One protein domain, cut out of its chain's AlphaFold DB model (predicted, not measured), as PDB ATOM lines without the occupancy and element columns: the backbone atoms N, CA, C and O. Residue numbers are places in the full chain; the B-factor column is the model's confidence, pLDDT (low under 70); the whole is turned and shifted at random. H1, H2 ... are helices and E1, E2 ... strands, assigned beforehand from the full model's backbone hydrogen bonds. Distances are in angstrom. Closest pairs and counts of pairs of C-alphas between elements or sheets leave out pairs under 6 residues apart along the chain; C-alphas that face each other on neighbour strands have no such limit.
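What this domain is: This is residues 11 to 23 and 104 to 152 of the 152 residues of the protein "Peptide ABC transporter" of Thermofilum sp (UniProt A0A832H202). A small sheet of three antiparallel strands has two short helices over one face: H2 crosses slantwise over E2 and E3, and H1 sits over the sheet where E2 ends and E3 begins. A long loop, residues 124 to 135, folds back from H1 to E3 and pairs briefly with that edge strand through residues 130 to 131. The printed part has 62 residues, with three named strands and two named helices in the order E1, E2, H1, E3, H2; the sheet's order is E1, E2, E3, and the class is mixed, helices and strands. The whole is compact, with a radius of gyration of the C-alphas of 10.7 A and spans of 32 by 24 by 16 A.

Where its parts are: The inner strand E2 is residues 108 to 114, 19.2 A from first to last C-alpha. Edge strand E1 is residues 11 to 15, 14.0 A long, and begins at C-alpha 11 at (-124.414, -59.227, 146.080). Edge strand E3 is residues 136 to 141, 16.6 A long, and ends at C-alpha 141 at (-144.505, -53.267, 143.521). Helix H1 is residues 117 to 123 and helix H2 is residues 144 to 151; each measures 10.3 A. H2 ends at C-alpha 151 at (-136.770, -60.750, 142.318).

How they stand to each other: E1 and E2 are antiparallel neighbours at 174 degrees, with N 14 and O 111 within hydrogen-bond range at 2.9 A. E2 and E3 are antiparallel neighbours at 159 degrees, with N 108 and O 141 at 2.8 A and N 137 and O 112 at 3.0 A. Residues 18 to 19 pair antiparallel with residues 14 to 15 of E1. The two helices lie on the same face of the sheet, in two layers, helices over one face of a sheet. H2 is over E2 and E3 at a height over the sheet of 7.6 A, slantwise to the strands at 39 degrees to E2 on the local plane; its closest C-alphas to E3 are Cys 147 and Gly 141, 5.7 A apart. H1 is on the sheet at a height of 6.8 A, only just over E3, on which 3 of its C-alphas fall; it runs along the strands, at 8 degrees to E3 on the local plane. The closest C-alphas of H1 and E3 are those of Ala 120 and Val 137, 6.1 A apart. H1 and H2 are close but not clearly touching, with the C-alphas of Val 123 and Leu 151 6.4 A apart, at a steep tilt of 65 degrees, opposite ways. In H1 and H2 every O i to N i+4 pair is within hydrogen-bond range.

The domain as a whole: The two C-alphas farthest apart are those of Ala 105 and His 118, 32.5 A. Residues 24 to 103 are not printed, and C-alphas 23 and 104 are 14.7 A apart across this cut, which lies in the link from E1 to E2. The links E2 to H1 and E3 to H2 are tight, and H1 to E3 is long, with 12 residues. The mean pLDDT of the printed part is 96.3, and no printed residue is under 70.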
ATOM      1  N   PHE A  11    -125.466 -60.175 145.739       97.19
ATOM      2  CA  PHE A  11    -124.414 -59.227 146.080       97.19
ATOM      3  C   PHE A  11    -124.959 -58.086 146.945       97.19
ATOM      4  O   PHE A  11    -124.366 -57.756 147.968       97.19
ATOM      5  N   GLU A  12    -126.092 -57.500 146.554       97.62
ATOM      6  CA  GLU A  12    -126.716 -56.379 147.263       97.62
ATOM      7  C   GLU A  12    -128.222 -56.337 146.981       97.62
ATOM      8  O   GLU A  12    -128.662 -56.656 145.872       97.62
ATOM      9  N   ILE A  13    -129.004 -55.909 147.974       98.25
ATOM     10  CA  ILE A  13    -130.412 -55.540 147.809       98.25
ATOM     11  C   ILE A  13    -130.567 -54.070 148.189       98.25
ATOM     12  O   ILE A  13    -130.052 -53.631 149.219       98.25
ATOM     13  N   ARG A  14    -131.298 -53.308 147.374       98.00
ATOM     14  CA  ARG A  14    -131.708 -51.936 147.685       98.00
ATOM     15  C   ARG A  14    -133.219 -51.836 147.686       98.00
ATOM     16  O   ARG A  14    -133.881 -52.413 146.829       98.00
ATOM     17  N   VAL A  15    -133.756 -51.066 148.623       97.00
ATOM     18  CA  VAL A  15    -135.176 -50.718 148.679       97.00
ATOM     19  C   VAL A  15    -135.291 -49.202 148.641       97.00
ATOM     20  O   VAL A  15    -134.715 -48.516 149.481       97.00
ATOM     21  N   ASN A  16    -136.002 -48.673 147.644       95.69
ATOM     22  CA  ASN A  16    -136.132 -47.238 147.373       95.69
ATOM     23  C   ASN A  16    -134.765 -46.518 147.334       95.69
ATOM     24  O   ASN A  16    -134.591 -45.447 147.914       95.69
ATOM     25  N   GLY A  17    -133.776 -47.147 146.692       95.44
ATOM     26  CA  GLY A  17    -132.409 -46.630 146.562       95.44
ATOM     27  C   GLY A  17    -131.514 -46.801 147.798       95.44
ATOM     28  O   GLY A  17    -130.327 -46.487 147.724       95.44
ATOM     29  N   VAL A  18    -132.034 -47.321 148.914       94.19
ATOM     30  CA  VAL A  18    -131.270 -47.527 150.155       94.19
ATOM     31  C   VAL A  18    -130.820 -48.989 150.264       94.19
ATOM     32  O   VAL A  18    -131.680 -49.873 150.225       94.19
ATOM     33  N   PRO A  19    -129.510 -49.281 150.424       95.62
ATOM     34  CA  PRO A  19    -129.025 -50.640 150.672       95.62
ATOM     35  C   PRO A  19    -129.648 -51.235 151.931       95.62
ATOM     36  O   PRO A  19    -129.600 -50.608 152.987       95.62
ATOM     37  N   ALA A  20    -130.215 -52.434 151.821       94.94
ATOM     38  CA  ALA A  20    -130.921 -53.111 152.901       94.94
ATOM     39  C   ALA A  20    -130.440 -54.556 153.052       94.94
ATOM     40  O   ALA A  20    -130.531 -55.351 152.115       94.94
ATOM     41  N   GLY A  21    -129.970 -54.906 154.249       94.25
ATOM     42  CA  GLY A  21    -129.756 -56.287 154.650       94.25
ATOM     43  C   GLY A  21    -131.031 -56.935 155.187       94.25
ATOM     44  O   GLY A  21    -132.124 -56.363 155.175       94.25
ATOM     45  N   GLU A  22    -130.890 -58.155 155.704       95.06
ATOM     46  CA  GLU A  22    -132.021 -58.956 156.192       95.06
ATOM     47  C   GLU A  22    -132.803 -58.259 157.304       95.06
ATOM     48  O   GLU A  22    -134.029 -58.311 157.313       95.06
ATOM     49  N   VAL A  23    -132.122 -57.559 158.216       95.44
ATOM     50  CA  VAL A  23    -132.790 -56.840 159.310       95.44
ATOM     51  C   VAL A  23    -133.738 -55.774 158.760       95.44
ATOM     52  O   VAL A  23    -134.882 -55.687 159.206       95.44
ATOM     53  N   LEU A 104    -143.096 -48.443 154.792       91.31
ATOM     54  CA  LEU A 104    -142.815 -47.714 153.559       91.31
ATOM     55  C   LEU A 104    -144.106 -47.050 153.071       91.31
ATOM     56  O   LEU A 104    -145.174 -47.660 153.107       91.31
ATOM     57  N   ALA A 105    -144.010 -45.793 152.646       85.19
ATOM     58  CA  ALA A 105    -145.134 -45.069 152.068       85.19
ATOM     59  C   ALA A 105    -145.166 -45.266 150.547       85.19
ATOM     60  O   ALA A 105    -144.148 -45.093 149.880       85.19
ATOM     61  N   GLY A 106    -146.348 -45.561 150.002       87.44
ATOM     62  CA  GLY A 106    -146.551 -45.706 148.560       87.44
ATOM     63  C   GLY A 106    -145.900 -46.958 147.966       87.44
ATOM     64  O   GLY A 106    -145.688 -47.953 148.654       87.44
ATOM     65  N   SER A 107    -145.619 -46.902 146.663       90.75
ATOM     66  CA  SER A 107    -144.988 -48.000 145.925       90.75
ATOM     67  C   SER A 107    -143.550 -48.244 146.381       90.75
ATOM     68  O   SER A 107    -142.807 -47.292 146.623       90.75
ATOM     69  N   VAL A 108    -143.144 -49.507 146.380       95.94
ATOM     70  CA  VAL A 108    -141.791 -49.963 146.697       95.94
ATOM     71  C   VAL A 108    -141.051 -50.263 145.400       95.94
ATOM     72  O   VAL A 108    -141.551 -51.018 144.573       95.94
ATOM     73  N   GLU A 109    -139.860 -49.700 145.222       97.69
ATOM     74  CA  GLU A 109    -138.917 -50.159 144.200       97.69
ATOM     75  C   GLU A 109    -137.792 -50.942 144.873       97.69
ATOM     76  O   GLU A 109    -137.126 -50.443 145.782       97.69
ATOM     77  N   MET A 110    -137.598 -52.186 144.443       98.50
ATOM     78  CA  MET A 110    -136.508 -53.038 144.898       98.50
ATOM     79  C   MET A 110    -135.532 -53.271 143.758       98.50
ATOM     80  O   MET A 110    -135.947 -53.584 142.642       98.50
ATOM     81  N   GLU A 111    -134.244 -53.179 144.064       98.69
ATOM     82  CA  GLU A 111    -133.158 -53.566 143.174       98.69
ATOM     83  C   GLU A 111    -132.382 -54.722 143.799       98.69
ATOM     84  O   GLU A 111    -132.071 -54.697 144.992       98.69
ATOM     85  N   VAL A 112    -132.054 -55.730 142.994       98.62
ATOM     86  CA  VAL A 112    -131.219 -56.861 143.405       98.62
ATOM     87  C   VAL A 112    -130.046 -56.965 142.448       98.62
ATOM     88  O   VAL A 112    -130.223 -57.227 141.257       98.62
ATOM     89  N   ALA A 113    -128.844 -56.767 142.981       98.56
ATOM     90  CA  ALA A 113    -127.602 -57.072 142.294       98.56
ATOM     91  C   ALA A 113    -127.208 -58.517 142.614       98.56
ATOM     92  O   ALA A 113    -126.997 -58.868 143.777       98.56
ATOM     93  N   TYR A 114    -127.085 -59.361 141.591       98.38
ATOM     94  CA  TYR A 114    -126.628 -60.739 141.766       98.38
ATOM     95  C   TYR A 114    -125.111 -60.858 141.668       98.38
ATOM     96  O   TYR A 114    -124.425 -60.030 141.065       98.38
ATOM     97  N   MET A 115    -124.589 -61.953 142.210       97.38
ATOM     98  CA  MET A 115    -123.172 -62.299 142.131       97.38
ATOM     99  C   MET A 115    -122.716 -62.551 140.690       97.38
ATOM    100  O   MET A 115    -121.599 -62.185 140.324       97.38
ATOM    101  N   LEU A 116    -123.576 -63.156 139.862       97.25
ATOM    102  CA  LEU A 116    -123.249 -63.544 138.490       97.25
ATOM    103  C   LEU A 116    -124.281 -62.986 137.491       97.25
ATOM    104  O   LEU A 116    -125.480 -63.138 137.722       97.25
ATOM    105  N   PRO A 117    -123.848 -62.419 136.343       97.44
ATOM    106  CA  PRO A 117    -124.747 -61.835 135.337       97.44
ATOM    107  C   PRO A 117    -125.881 -62.752 134.861       97.44
ATOM    108  O   PRO A 117    -127.007 -62.297 134.681       97.44
ATOM    109  N   HIS A 118    -125.616 -64.055 134.721       97.06
ATOM    110  CA  HIS A 118    -126.619 -65.013 134.245       97.06
ATOM    111  C   HIS A 118    -127.829 -65.147 135.188       97.06
ATOM    112  O   HIS A 118    -128.924 -65.481 134.743       97.06
ATOM    113  N   MET A 119    -127.661 -64.872 136.487       97.44
ATOM    114  CA  MET A 119    -128.772 -64.873 137.444       97.44
ATOM    115  C   MET A 119    -129.725 -63.709 137.147       97.44
ATOM    116  O   MET A 119    -130.937 -63.903 137.073       97.44
ATOM    117  N   ALA A 120    -129.170 -62.528 136.852       97.62
ATOM    118  CA  ALA A 120    -129.944 -61.376 136.402       97.62
ATOM    119  C   ALA A 120    -130.649 -61.651 135.060       97.62
ATOM    120  O   ALA A 120    -131.794 -61.237 134.879       97.62
ATOM    121  N   ASP A 121    -130.017 -62.394 134.139       97.00
ATOM    122  CA  ASP A 121    -130.641 -62.802 132.868       97.00
ATOM    123  C   ASP A 121    -131.897 -63.649 133.090       97.00
ATOM    124  O   ASP A 121    -132.910 -63.429 132.428       97.00
ATOM    125  N   ILE A 122    -131.856 -64.598 134.029       96.75
ATOM    126  CA  ILE A 122    -132.999 -65.461 134.349       96.75
ATOM    127  C   ILE A 122    -134.137 -64.643 134.963       96.75
ATOM    128  O   ILE A 122    -135.271 -64.733 134.493       96.75
ATOM    129  N   VAL A 123    -133.844 -63.828 135.979       97.62
ATOM    130  CA  VAL A 123    -134.879 -63.080 136.712       97.62
ATOM    131  C   VAL A 123    -135.485 -61.970 135.854       97.62
ATOM    132  O   VAL A 123    -136.695 -61.761 135.899       97.62
ATOM    133  N   SER A 124    -134.697 -61.331 134.982       97.50
ATOM    134  CA  SER A 124    -135.187 -60.278 134.074       97.50
ATOM    135  C   SER A 124    -136.244 -60.734 133.059       97.50
ATOM    136  O   SER A 124    -136.896 -59.896 132.446       97.50
ATOM    137  N   LYS A 125    -136.452 -62.048 132.886       97.19
ATOM    138  CA  LYS A 125    -137.521 -62.602 132.034       97.19
ATOM    139  C   LYS A 125    -138.896 -62.600 132.707       97.19
ATOM    140  O   LYS A 125    -139.894 -62.842 132.028       97.19
ATOM    141  N   ARG A 126    -138.967 -62.387 134.025       97.75
ATOM    142  CA  ARG A 126    -140.237 -62.310 134.757       97.75
ATOM    143  C   ARG A 126    -140.986 -61.023 134.348       97.75
ATOM    144  O   ARG A 126    -140.352 -59.974 134.225       97.75
ATOM    145  N   PRO A 127    -142.317 -61.062 134.144       96.69
ATOM    146  CA  PRO A 127    -143.092 -59.872 133.785       96.69
ATOM    147  C   PRO A 127    -142.900 -58.722 134.782       96.69
ATOM    148  O   PRO A 127    -142.903 -58.938 135.989       96.69
ATOM    149  N   GLY A 128    -142.732 -57.498 134.278       96.31
ATOM    150  CA  GLY A 128    -142.555 -56.296 135.107       96.31
ATOM    151  C   GLY A 128    -141.153 -56.104 135.699       96.31
ATOM    152  O   GLY A 128    -140.867 -55.026 136.214       96.31
ATOM    153  N   VAL A 129    -140.257 -57.092 135.594       98.44
ATOM    154  CA  VAL A 129    -138.863 -56.951 136.031       98.44
ATOM    155  C   VAL A 129    -138.047 -56.232 134.958       98.44
ATOM    156  O   VAL A 129    -138.047 -56.607 133.787       98.44
ATOM    157  N   ARG A 130    -137.313 -55.197 135.364       98.00
ATOM    158  CA  ARG A 130    -136.460 -54.386 134.493       98.00
ATOM    159  C   ARG A 130    -134.992 -54.703 134.745       98.00
ATOM    160  O   ARG A 130    -134.533 -54.686 135.883       98.00
ATOM    161  N   ARG A 131    -134.225 -54.934 133.679       97.88
ATOM    162  CA  ARG A 131    -132.761 -55.013 133.767       97.88
ATOM    163  C   ARG A 131    -132.191 -53.602 133.935       97.88
ATOM    164  O   ARG A 131    -132.507 -52.725 133.135       97.88
ATOM    165  N   VAL A 132    -131.389 -53.387 134.976       98.06
ATOM    166  CA  VAL A 132    -130.754 -52.089 135.270       98.06
ATOM    167  C   VAL A 132    -129.349 -52.042 134.681       98.06
ATOM    168  O   VAL A 132    -129.004 -51.098 133.979       98.06
ATOM    169  N   ASP A 133    -128.557 -53.087 134.925       97.69
ATOM    170  CA  ASP A 133    -127.192 -53.226 134.416       97.69
ATOM    171  C   ASP A 133    -126.830 -54.710 134.198       97.69
ATOM    172  O   ASP A 133    -127.694 -55.588 134.225       97.69
ATOM    173  N   GLY A 134    -125.548 -55.024 133.981       97.25
ATOM    174  CA  GLY A 134    -125.074 -56.391 133.738       97.25
ATOM    175  C   GLY A 134    -125.430 -57.426 134.818       97.25
ATOM    176  O   GLY A 134    -125.516 -58.607 134.489       97.25
ATOM    177  N   ARG A 135    -125.682 -57.031 136.070       98.00
ATOM    178  CA  ARG A 135    -126.012 -57.936 137.189       98.00
ATOM    179  C   ARG A 135    -127.199 -57.494 138.047       98.00
ATOM    180  O   ARG A 135    -127.594 -58.255 138.926       98.00
ATOM    181  N   THR A 136    -127.741 -56.304 137.813       98.69
ATOM    182  CA  THR A 136    -128.798 -55.720 138.640       98.69
ATOM    183  C   THR A 136    -130.141 -55.748 137.922       98.69
ATOM    184  O   THR A 136    -130.256 -55.342 136.760       98.69
ATOM    185  N   VAL A 137    -131.175 -56.202 138.624       98.75
ATOM    186  CA  VAL A 137    -132.580 -56.135 138.195       98.75
ATOM    187  C   VAL A 137    -133.383 -55.282 139.167       98.75
ATOM    188  O   VAL A 137    -133.036 -55.197 140.341       98.75
ATOM    189  N   ALA A 138    -134.464 -54.681 138.684       98.62
ATOM    190  CA  ALA A 138    -135.378 -53.877 139.478       98.62
ATOM    191  C   ALA A 138    -136.831 -54.302 139.258       98.62
ATOM    192  O   ALA A 138    -137.219 -54.677 138.149       98.62
ATOM    193  N   TYR A 139    -137.641 -54.191 140.305       98.62
ATOM    194  CA  TYR A 139    -139.087 -54.362 140.244       98.62
ATOM    195  C   TYR A 139    -139.759 -53.318 141.128       98.62
ATOM    196  O   TYR A 139    -139.293 -53.032 142.233       98.62
ATOM    197  N   LYS A 140    -140.861 -52.757 140.630       98.12
ATOM    198  CA  LYS A 140    -141.692 -51.808 141.364       98.12
ATOM    199  C   LYS A 140    -143.021 -52.475 141.703       98.12
ATOM    200  O   LYS A 140    -143.773 -52.803 140.791       98.12
ATOM    201  N   GLY A 141    -143.291 -52.644 142.992       95.56
ATOM    202  CA  GLY A 141    -144.505 -53.267 143.521       95.56
ATOM    203  C   GLY A 141    -145.162 -52.435 144.619       95.56
ATOM    204  O   GLY A 141    -144.753 -51.311 144.920       95.56
ATOM    205  N   GLU A 142    -146.186 -52.997 145.245       92.75
ATOM    206  CA  GLU A 142    -146.926 -52.377 146.348       92.75
ATOM    207  C   GLU A 142    -146.307 -52.687 147.715       92.75
ATOM    208  O   GLU A 142    -146.545 -51.980 148.694       92.75
ATOM    209  N   SER A 143    -145.486 -53.737 147.801       92.81
ATOM    210  CA  SER A 143    -144.827 -54.133 149.043       92.81
ATOM    211  C   SER A 143    -143.456 -54.762 148.812       92.81
ATOM    212  O   SER A 143    -143.153 -55.281 147.737       92.81
ATOM    213  N   VAL A 144    -142.633 -54.773 149.866       94.44
ATOM    214  CA  VAL A 144    -141.355 -55.505 149.880       94.44
ATOM    215  C   VAL A 144    -141.574 -56.989 149.596       94.44
ATOM    216  O   VAL A 144    -140.799 -57.576 148.852       94.44
ATOM    217  N   LEU A 145    -142.647 -57.584 150.127       93.62
ATOM    218  CA  LEU A 145    -142.949 -59.003 149.936       93.62
ATOM    219  C   LEU A 145    -143.237 -59.339 148.466       93.62
ATOM    220  O   LEU A 145    -142.713 -60.323 147.947       93.62
ATOM    221  N   GLU A 146    -144.023 -58.507 147.786       94.88
ATOM    222  CA  GLU A 146    -144.272 -58.656 146.350       94.88
ATOM    223  C   GLU A 146    -142.970 -58.526 145.550       94.88
ATOM    224  O   GLU A 146    -142.661 -59.375 144.716       94.88
ATOM    225  N   CYS A 147    -142.160 -57.507 145.855       97.06
ATOM    226  CA  CYS A 147    -140.874 -57.308 145.191       97.06
ATOM    227  C   CYS A 147    -139.936 -58.508 145.382       97.06
ATOM    228  O   CYS A 147    -139.308 -58.955 144.424       97.06
ATOM    229  N   MET A 148    -139.881 -59.073 146.592       96.00
ATOM    230  CA  MET A 148    -139.105 -60.282 146.876       96.00
ATOM    231  C   MET A 148    -139.617 -61.480 146.077       96.00
ATOM    232  O   MET A 148    -138.812 -62.193 145.497       96.00
ATOM    233  N   SER A 149    -140.935 -61.678 145.977       95.62
ATOM    234  CA  SER A 149    -141.524 -62.742 145.147       95.62
ATOM    235  C   SER A 149    -141.127 -62.622 143.670       95.62
ATOM    236  O   SER A 149    -141.011 -63.622 142.965       95.62
ATOM    237  N   MET A 150    -140.927 -61.393 143.191       97.50
ATOM    238  CA  MET A 150    -140.569 -61.122 141.801       97.50
ATOM    239  C   MET A 150    -139.070 -61.152 141.532       97.50
ATOM    240  O   MET A 150    -138.683 -61.486 140.413       97.50
ATOM    241  N   LEU A 151    -138.219 -60.859 142.516       96.88
ATOM    242  CA  LEU A 151    -136.770 -60.750 142.318       96.88
ATOM    243  C   LEU A 151    -135.954 -61.866 142.974       96.88
ATOM    244  O   LEU A 151    -134.815 -62.088 142.586       96.88
ATOM    245  N   LEU A 152    -136.483 -62.588 143.949       92.38
ATOM    246  CA  LEU A 152    -135.746 -63.638 144.659       92.38
ATOM    247  C   LEU A 152    -136.250 -65.033 144.260       92.38
ATOM    248  O   LEU A 152    -135.558 -66.008 144.622       92.38
TER     249      LEU A 152